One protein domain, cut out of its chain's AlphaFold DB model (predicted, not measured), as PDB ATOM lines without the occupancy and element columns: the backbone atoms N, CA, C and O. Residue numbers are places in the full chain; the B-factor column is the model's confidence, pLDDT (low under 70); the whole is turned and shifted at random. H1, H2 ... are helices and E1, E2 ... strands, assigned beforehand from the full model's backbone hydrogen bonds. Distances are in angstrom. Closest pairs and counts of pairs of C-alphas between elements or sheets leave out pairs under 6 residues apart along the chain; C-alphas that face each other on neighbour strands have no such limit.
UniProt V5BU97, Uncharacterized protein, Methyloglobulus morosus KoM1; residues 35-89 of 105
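Overview. This is residues 35 to 89 of the 105 residues of an uncharacterized protein of Methyloglobulus morosus KoM1 (UniProt V5BU97). A small antiparallel sheet of four strands has one long helix, H1, reaching away from it as an arm, and residues 73 to 89 stick out free. The printed part has 55 residues with four named strands, then one named helix, mixed in class. The strands make a meander, each the antiparallel neighbour of the one before, in order E1 - E2 - E3 - E4. The whole is loose, with a radius of gyration of the C-alphas of 13.3 A, spanning 46 by 24 by 16 A.

Arrangement. Inner strands E2, residues 42 to 47, and E3, residues 52 to 57, form a hairpin at 162 degrees, with N 45 and O 54 within hydrogen-bond range at 2.8 A. Edge strand E1, residues 35 to 39, forms a hairpin with E2, N 44 to O 37 being 2.8 A. Edge strand E4, residues 60 to 63, forms one with E3, N 55 to O 62 being 2.8 A. H1, residues 66 to 88, only grazes the sheet with residues 66 to 69; its closest C-alphas to E3 are Thr 66 and Pro 53, 6.6 A. Every O i to N i+4 pair in H1 is within hydrogen-bond range.

Along the chain. E1 begins at C-alpha 35 (41.093, -48.301, -61.409). H1 spans 33.1 A, ending at C-alpha 88 (22.042, -56.447, -35.934).

Size, cuts and confidence. The printed part has no cut, and its links are tight. Only residue 89 is under 70 in pLDDT.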
ATOM      1  N   LEU A  35      42.140 -48.168 -62.421       91.94
ATOM      2  CA  LEU A  35      41.093 -48.301 -61.409       91.94
ATOM      3  C   LEU A  35      41.194 -49.680 -60.754       91.94
ATOM      4  O   LEU A  35      40.979 -50.694 -61.409       91.94
ATOM      5  N   LEU A  36      41.518 -49.710 -59.463       89.25
ATOM      6  CA  LEU A  36      41.599 -50.951 -58.690       89.25
ATOM      7  C   LEU A  36      40.232 -51.365 -58.136       89.25
ATOM      8  O   LEU A  36      39.913 -52.548 -58.086       89.25
ATOM      9  N   SER A  37      39.439 -50.396 -57.683       88.56
ATOM     10  CA  SER A  37      38.093 -50.615 -57.153       88.56
ATOM     11  C   SER A  37      37.325 -49.301 -57.150       88.56
ATOM     12  O   SER A  37      37.924 -48.253 -56.916       88.56
ATOM     13  N   GLY A  38      36.017 -49.325 -57.388       88.25
ATOM     14  CA  GLY A  38      35.206 -48.118 -57.301       88.25
ATOM     15  C   GLY A  38      33.712 -48.397 -57.289       88.25
ATOM     16  O   GLY A  38      33.224 -49.237 -58.040       88.25
ATOM     17  N   THR A  39      32.995 -47.675 -56.433       82.69
ATOM     18  CA  THR A  39      31.533 -47.702 -56.329       82.69
ATOM     19  C   THR A  39      31.026 -46.324 -55.919       82.69
ATOM     20  O   THR A  39      31.382 -45.834 -54.844       82.69
ATOM     21  N   GLY A  40      30.172 -45.720 -56.751       85.50
ATOM     22  CA  GLY A  40      29.599 -44.395 -56.497       85.50
ATOM     23  C   GLY A  40      30.682 -43.337 -56.281       85.50
ATOM     24  O   GLY A  40      31.549 -43.151 -57.131       85.50
ATOM     25  N   ASP A  41      30.645 -42.702 -55.113       86.62
ATOM     26  CA  ASP A  41      31.536 -41.603 -54.739       86.62
ATOM     27  C   ASP A  41      32.918 -42.059 -54.247       86.62
ATOM     28  O   ASP A  41      33.751 -41.223 -53.916       86.62
ATOM     29  N   CYS A  42      33.194 -43.362 -54.146       89.94
ATOM     30  CA  CYS A  42      34.463 -43.857 -53.616       89.94
ATOM     31  C   CYS A  42      35.205 -44.701 -54.654       89.94
ATOM     32  O   CYS A  42      34.654 -45.676 -55.166       89.94
ATOM     33  N   ALA A  43      36.458 -44.353 -54.953       92.69
ATOM     34  CA  ALA A  43      37.287 -45.086 -55.905       92.69
ATOM     35  C   ALA A  43      38.754 -45.134 -55.475       92.69
ATOM     36  O   ALA A  43      39.291 -44.191 -54.909       92.69
ATOM     37  N   VAL A  44      39.421 -46.240 -55.778       91.56
ATOM     38  CA  VAL A  44      40.853 -46.439 -55.574       91.56
ATOM     39  C   VAL A  44      41.505 -46.549 -56.941       91.56
ATOM     40  O   VAL A  44      41.250 -47.492 -57.691       91.56
ATOM     41  N   LEU A  45      42.361 -45.586 -57.256       92.50
ATOM     42  CA  LEU A  45      43.185 -45.564 -58.455       92.50
ATOM     43  C   LEU A  45      44.634 -45.893 -58.087       92.50
ATOM     44  O   LEU A  45      45.087 -45.630 -56.974       92.50
ATOM     45  N   TYR A  46      45.390 -46.417 -59.037       91.06
ATOM     46  CA  TYR A  46      46.821 -46.632 -58.896       91.06
ATOM     47  C   TYR A  46      47.551 -46.148 -60.141       91.06
ATOM     48  O   TYR A  46      47.176 -46.472 -61.266       91.06
ATOM     49  N   CYS A  47      48.590 -45.348 -59.930       89.25
ATOM     50  CA  CYS A  47      49.455 -44.868 -60.994       89.25
ATOM     51  C   CYS A  47      50.748 -45.703 -60.999       89.25
ATOM     52  O   CYS A  47      51.531 -45.562 -60.053       89.25
ATOM     53  N   PRO A  48      50.999 -46.542 -62.022       86.69
ATOM     54  CA  PRO A  48      52.210 -47.356 -62.102       86.69
ATOM     55  C   PRO A  48      53.472 -46.499 -62.264       86.69
ATOM     56  O   PRO A  48      54.502 -46.831 -61.687       86.69
ATOM     57  N   ASP A  49      53.383 -45.352 -62.948       86.56
ATOM     58  CA  ASP A  49      54.521 -44.442 -63.149       86.56
ATOM     59  C   ASP A  49      54.986 -43.775 -61.848       86.56
ATOM     60  O   ASP A  49      56.178 -43.602 -61.605       86.56
ATOM     61  N   CYS A  50      54.038 -43.374 -60.995       84.00
ATOM     62  CA  CYS A  50      54.350 -42.777 -59.695       84.00
ATOM     63  C   CYS A  50      54.537 -43.818 -58.593       84.00
ATOM     64  O   CYS A  50      55.066 -43.476 -57.540       84.00
ATOM     65  N   ASN A  51      54.060 -45.049 -58.801       87.00
ATOM     66  CA  ASN A  51      53.898 -46.067 -57.766       87.00
ATOM     67  C   ASN A  51      53.109 -45.554 -56.541       87.00
ATOM     68  O   ASN A  51      53.418 -45.869 -55.392       87.00
ATOM     69  N   VAL A  52      52.094 -44.718 -56.787       88.12
ATOM     70  CA  VAL A  52      51.272 -44.096 -55.740       88.12
ATOM     71  C   VAL A  52      49.809 -44.481 -55.944       88.12
ATOM     72  O   VAL A  52      49.266 -44.235 -57.028       88.12
ATOM     73  N   PRO A  53      49.151 -45.056 -54.922       90.88
ATOM     74  CA  PRO A  53      47.709 -45.186 -54.912       90.88
ATOM     75  C   PRO A  53      47.031 -43.853 -54.575       90.88
ATOM     76  O   PRO A  53      47.472 -43.080 -53.717       90.88
ATOM     77  N   GLU A  54      45.918 -43.603 -55.248       91.44
ATOM     78  CA  GLU A  54      45.049 -42.460 -55.020       91.44
ATOM     79  C   GLU A  54      43.678 -42.953 -54.563       91.44
ATOM     80  O   GLU A  54      43.068 -43.813 -55.196       91.44
ATOM     81  N   LEU A  55      43.191 -42.406 -53.456       92.19
ATOM     82  CA  LEU A  55      41.858 -42.666 -52.934       92.19
ATOM     83  C   LEU A  55      40.973 -41.459 -53.233       92.19
ATOM     84  O   LEU A  55      41.269 -40.343 -52.807       92.19
ATOM     85  N   ILE A  56      39.894 -41.690 -53.965       91.88
ATOM     86  CA  ILE A  56      38.863 -40.711 -54.278       91.88
ATOM     87  C   ILE A  56      37.681 -40.960 -53.350       91.88
ATOM     88  O   ILE A  56      37.198 -42.086 -53.277       91.88
ATOM     89  N   ILE A  57      37.230 -39.919 -52.650       90.56
ATOM     90  CA  ILE A  57      36.019 -39.929 -51.820       90.56
ATOM     91  C   ILE A  57      35.226 -38.656 -52.128       90.56
ATOM     92  O   ILE A  57      35.676 -37.545 -51.834       90.56
ATOM     93  N   GLY A  58      34.050 -38.807 -52.732       87.69
ATOM     94  CA  GLY A  58      33.259 -37.722 -53.304       87.69
ATOM     95  C   GLY A  58      34.058 -36.977 -54.368       87.69
ATOM     96  O   GLY A  58      34.351 -37.507 -55.436       87.69
ATOM     97  N   GLY A  59      34.445 -35.742 -54.047       85.94
ATOM     98  CA  GLY A  59      35.306 -34.899 -54.885       85.94
ATOM     99  C   GLY A  59      36.748 -34.763 -54.386       85.94
ATOM    100  O   GLY A  59      37.526 -34.015 -54.974       85.94
ATOM    101  N   LEU A  60      37.115 -35.431 -53.288       88.56
ATOM    102  CA  LEU A  60      38.452 -35.337 -52.709       88.56
ATOM    103  C   LEU A  60      39.334 -36.462 -53.237       88.56
ATOM    104  O   LEU A  60      38.965 -37.628 -53.162       88.56
ATOM    105  N   THR A  61      40.526 -36.114 -53.719       90.25
ATOM    106  CA  THR A  61      41.557 -37.082 -54.111       90.25
ATOM    107  C   THR A  61      42.712 -37.028 -53.125       90.25
ATOM    108  O   THR A  61      43.385 -36.005 -52.988       90.25
ATOM    109  N   LEU A  62      42.964 -38.145 -52.455       90.56
ATOM    110  CA  LEU A  62      44.039 -38.316 -51.492       90.56
ATOM    111  C   LEU A  62      45.124 -39.196 -52.103       90.56
ATOM    112  O   LEU A  62      44.861 -40.323 -52.511       90.56
ATOM    113  N   LYS A  63      46.360 -38.699 -52.130       91.75
ATOM    114  CA  LYS A  63      47.538 -39.517 -52.435       91.75
ATOM    115  C   LYS A  63      48.010 -40.157 -51.143       91.75
ATOM    116  O   LYS A  63      48.345 -39.445 -50.199       91.75
ATOM    117  N   ILE A  64      48.007 -41.479 -51.093       89.50
ATOM    118  CA  ILE A  64      48.299 -42.233 -49.873       89.50
ATOM    119  C   ILE A  64      49.467 -43.171 -50.177       89.50
ATOM    120  O   ILE A  64      49.619 -43.631 -51.303       89.50
ATOM    121  N   SER A  65      50.336 -43.443 -49.202       90.06
ATOM    122  CA  SER A  65      51.347 -44.490 -49.372       90.06
ATOM    123  C   SER A  65      50.682 -45.872 -49.379       90.06
ATOM    124  O   SER A  65      49.603 -46.074 -48.819       90.06
ATOM    125  N   THR A  66      51.326 -46.864 -49.987       87.50
ATOM    126  CA  THR A  66      50.806 -48.241 -50.005       87.50
ATOM    127  C   THR A  66      50.638 -48.817 -48.594       87.50
ATOM    128  O   THR A  66      49.661 -49.514 -48.323       87.50
ATOM    129  N   GLU A  67      51.547 -48.488 -47.674       90.38
ATOM    130  CA  GLU A  67      51.470 -48.887 -46.267       90.38
ATOM    131  C   GLU A  67      50.278 -48.238 -45.553       90.38
ATOM    132  O   GLU A  67      49.474 -48.932 -44.930       90.38
ATOM    133  N   SER A  68      50.094 -46.923 -45.705       89.31
ATOM    134  CA  SER A  68      48.960 -46.219 -45.103       89.31
ATOM    135  C   SER A  68      47.621 -46.691 -45.675       89.31
ATOM    136  O   SER A  68      46.643 -46.768 -44.932       89.31
ATOM    137  N   LEU A  69      47.569 -47.076 -46.957       89.44
ATOM    138  CA  LEU A  69      46.375 -47.671 -47.563       89.44
ATOM    139  C   LEU A  69      46.026 -49.026 -46.925       89.44
ATOM    140  O   LEU A  69      44.853 -49.291 -46.657       89.44
ATOM    141  N   ARG A  70      47.026 -49.867 -46.622       90.69
ATOM    142  CA  ARG A  70      46.808 -51.133 -45.899       90.69
ATOM    143  C   ARG A  70      46.244 -50.881 -44.507       90.69
ATOM    144  O   ARG A  70      45.228 -51.481 -44.155       90.69
ATOM    145  N   THR A  71      46.834 -49.962 -43.749       93.62
ATOM    146  CA  THR A  71      46.335 -49.597 -42.415       93.62
ATOM    147  C   THR A  71      44.905 -49.066 -42.484       93.62
ATOM    148  O   THR A  71      44.050 -49.509 -41.719       93.62
ATOM    149  N   LEU A  72      44.613 -48.183 -43.444       89.81
ATOM    150  CA  LEU A  72      43.265 -47.667 -43.666       89.81
ATOM    151  C   LEU A  72      42.271 -48.800 -43.947       89.81
ATOM    152  O   LEU A  72      41.206 -48.839 -43.337       89.81
ATOM    153  N   SER A  73      42.629 -49.753 -44.812       90.75
ATOM    154  CA  SER A  73      41.767 -50.900 -45.120       90.75
ATOM    155  C   SER A  73      41.464 -51.756 -43.885       90.75
ATOM    156  O   SER A  73      40.319 -52.155 -43.679       90.75
ATOM    157  N   ALA A  74      42.453 -51.978 -43.012       93.75
ATOM    158  CA  ALA A  74      42.272 -52.731 -41.775       93.75
ATOM    159  C   ALA A  74      41.332 -52.002 -40.804       93.75
ATOM    160  O   ALA A  74      40.417 -52.612 -40.248       93.75
ATOM    161  N   VAL A  75      41.512 -50.688 -40.645       94.75
ATOM    162  CA  VAL A  75      40.656 -49.852 -39.791       94.75
ATOM    163  C   VAL A  75      39.221 -49.815 -40.317       94.75
ATOM    164  O   VAL A  75      38.288 -50.005 -39.538       94.75
ATOM    165  N   LEU A  76      39.029 -49.623 -41.626       91.44
ATOM    166  CA  LEU A  76      37.703 -49.602 -42.250       91.44
ATOM    167  C   LEU A  76      36.996 -50.956 -42.141       91.44
ATOM    168  O   LEU A  76      35.813 -50.996 -41.812       91.44
ATOM    169  N   ASN A  77      37.712 -52.064 -42.336       93.62
ATOM    170  CA  ASN A  77      37.153 -53.402 -42.143       93.62
ATOM    171  C   ASN A  77      36.717 -53.629 -40.693       93.62
ATOM    172  O   ASN A  77      35.627 -54.137 -40.442       93.62
ATOM    173  N   HIS A  78      37.532 -53.212 -39.726       94.69
ATOM    174  CA  HIS A  78      37.169 -53.318 -38.319       94.69
ATOM    175  C   HIS A  78      35.965 -52.427 -37.960       94.69
ATOM    176  O   HIS A  78      35.075 -52.859 -37.224       94.69
ATOM    177  N   ALA A  79      35.887 -51.212 -38.511       93.38
ATOM    178  CA  ALA A  79      34.726 -50.338 -38.352       93.38
ATOM    179  C   ALA A  79      33.457 -50.958 -38.955       93.38
ATOM    180  O   ALA A  79      32.415 -50.945 -38.304       93.38
ATOM    181  N   LYS A  80      33.559 -51.562 -40.147       93.38
ATOM    182  CA  LYS A  80      32.463 -52.291 -40.797       93.38
ATOM    183  C   LYS A  80      31.921 -53.401 -39.897       93.38
ATOM    184  O   LYS A  80      30.730 -53.417 -39.622       93.38
ATOM    185  N   VAL A  81      32.791 -54.263 -39.367       94.00
ATOM    186  CA  VAL A  81      32.375 -55.360 -38.471       94.00
ATOM    187  C   VAL A  81      31.632 -54.830 -37.240       94.00
ATOM    188  O   VAL A  81      30.619 -55.396 -36.837       94.00
ATOM    189  N   ARG A  82      32.097 -53.724 -36.646       92.00
ATOM    190  CA  ARG A  82      31.413 -53.103 -35.500       92.00
ATOM    191  C   ARG A  82      30.070 -52.485 -35.877       92.00
ATOM    192  O   ARG A  82      29.137 -52.554 -35.084       92.00
ATOM    193  N   LEU A  83      29.961 -51.887 -37.060       90.69
ATOM    194  CA  LEU A  83      28.691 -51.362 -37.560       90.69
ATOM    195  C   LEU A  83      27.681 -52.484 -37.790       90.69
ATOM    196  O   LEU A  83      26.548 -52.361 -37.337       90.69
ATOM    197  N   ASP A  84      28.109 -53.589 -38.401       89.81
ATOM    198  CA  ASP A  84      27.257 -54.758 -38.612       89.81
ATOM    199  C   ASP A  84      26.750 -55.300 -37.264       89.81
ATOM    200  O   ASP A  84      25.572 -55.616 -37.120       89.81
ATOM    201  N   GLN A  85      27.597 -55.342 -36.230       88.94
ATOM    202  CA  GLN A  85      27.175 -55.731 -34.880       88.94
ATOM    203  C   GLN A  85      26.114 -54.788 -34.307       88.94
ATOM    204  O   GLN A  85      25.125 -55.260 -33.764       88.94
ATOM    205  N   VAL A  86      26.286 -53.470 -34.448       88.88
ATOM    206  CA  VAL A  86      25.319 -52.481 -33.945       88.88
ATOM    207  C   VAL A  86      23.990 -52.560 -34.695       88.88
ATOM    208  O   VAL A  86      22.940 -52.504 -34.066       88.88
ATOM    209  N   GLN A  87      24.015 -52.717 -36.017       80.94
ATOM    210  CA  GLN A  87      22.800 -52.785 -36.836       80.94
ATOM    211  C   GLN A  87      22.006 -54.079 -36.611       80.94
ATOM    212  O   GLN A  87      20.782 -54.067 -36.702       80.94
ATOM    213  N   ASN A  88      22.688 -55.179 -36.278       70.56
ATOM    214  CA  ASN A  88      22.042 -56.447 -35.934       70.56
ATOM    215  C   ASN A  88      21.472 -56.472 -34.504       70.56
ATOM    216  O   ASN A  88      20.679 -57.356 -34.176       70.56
ATOM    217  N   ILE A  89      21.812 -55.493 -33.659       66.06
ATOM    218  CA  ILE A  89      21.102 -55.253 -32.402       66.06
ATOM    219  C   ILE A  89      19.858 -54.431 -32.758       66.06
ATOM    220  O   ILE A  89      19.878 -53.201 -32.767       66.06
TER     221      ILE A  89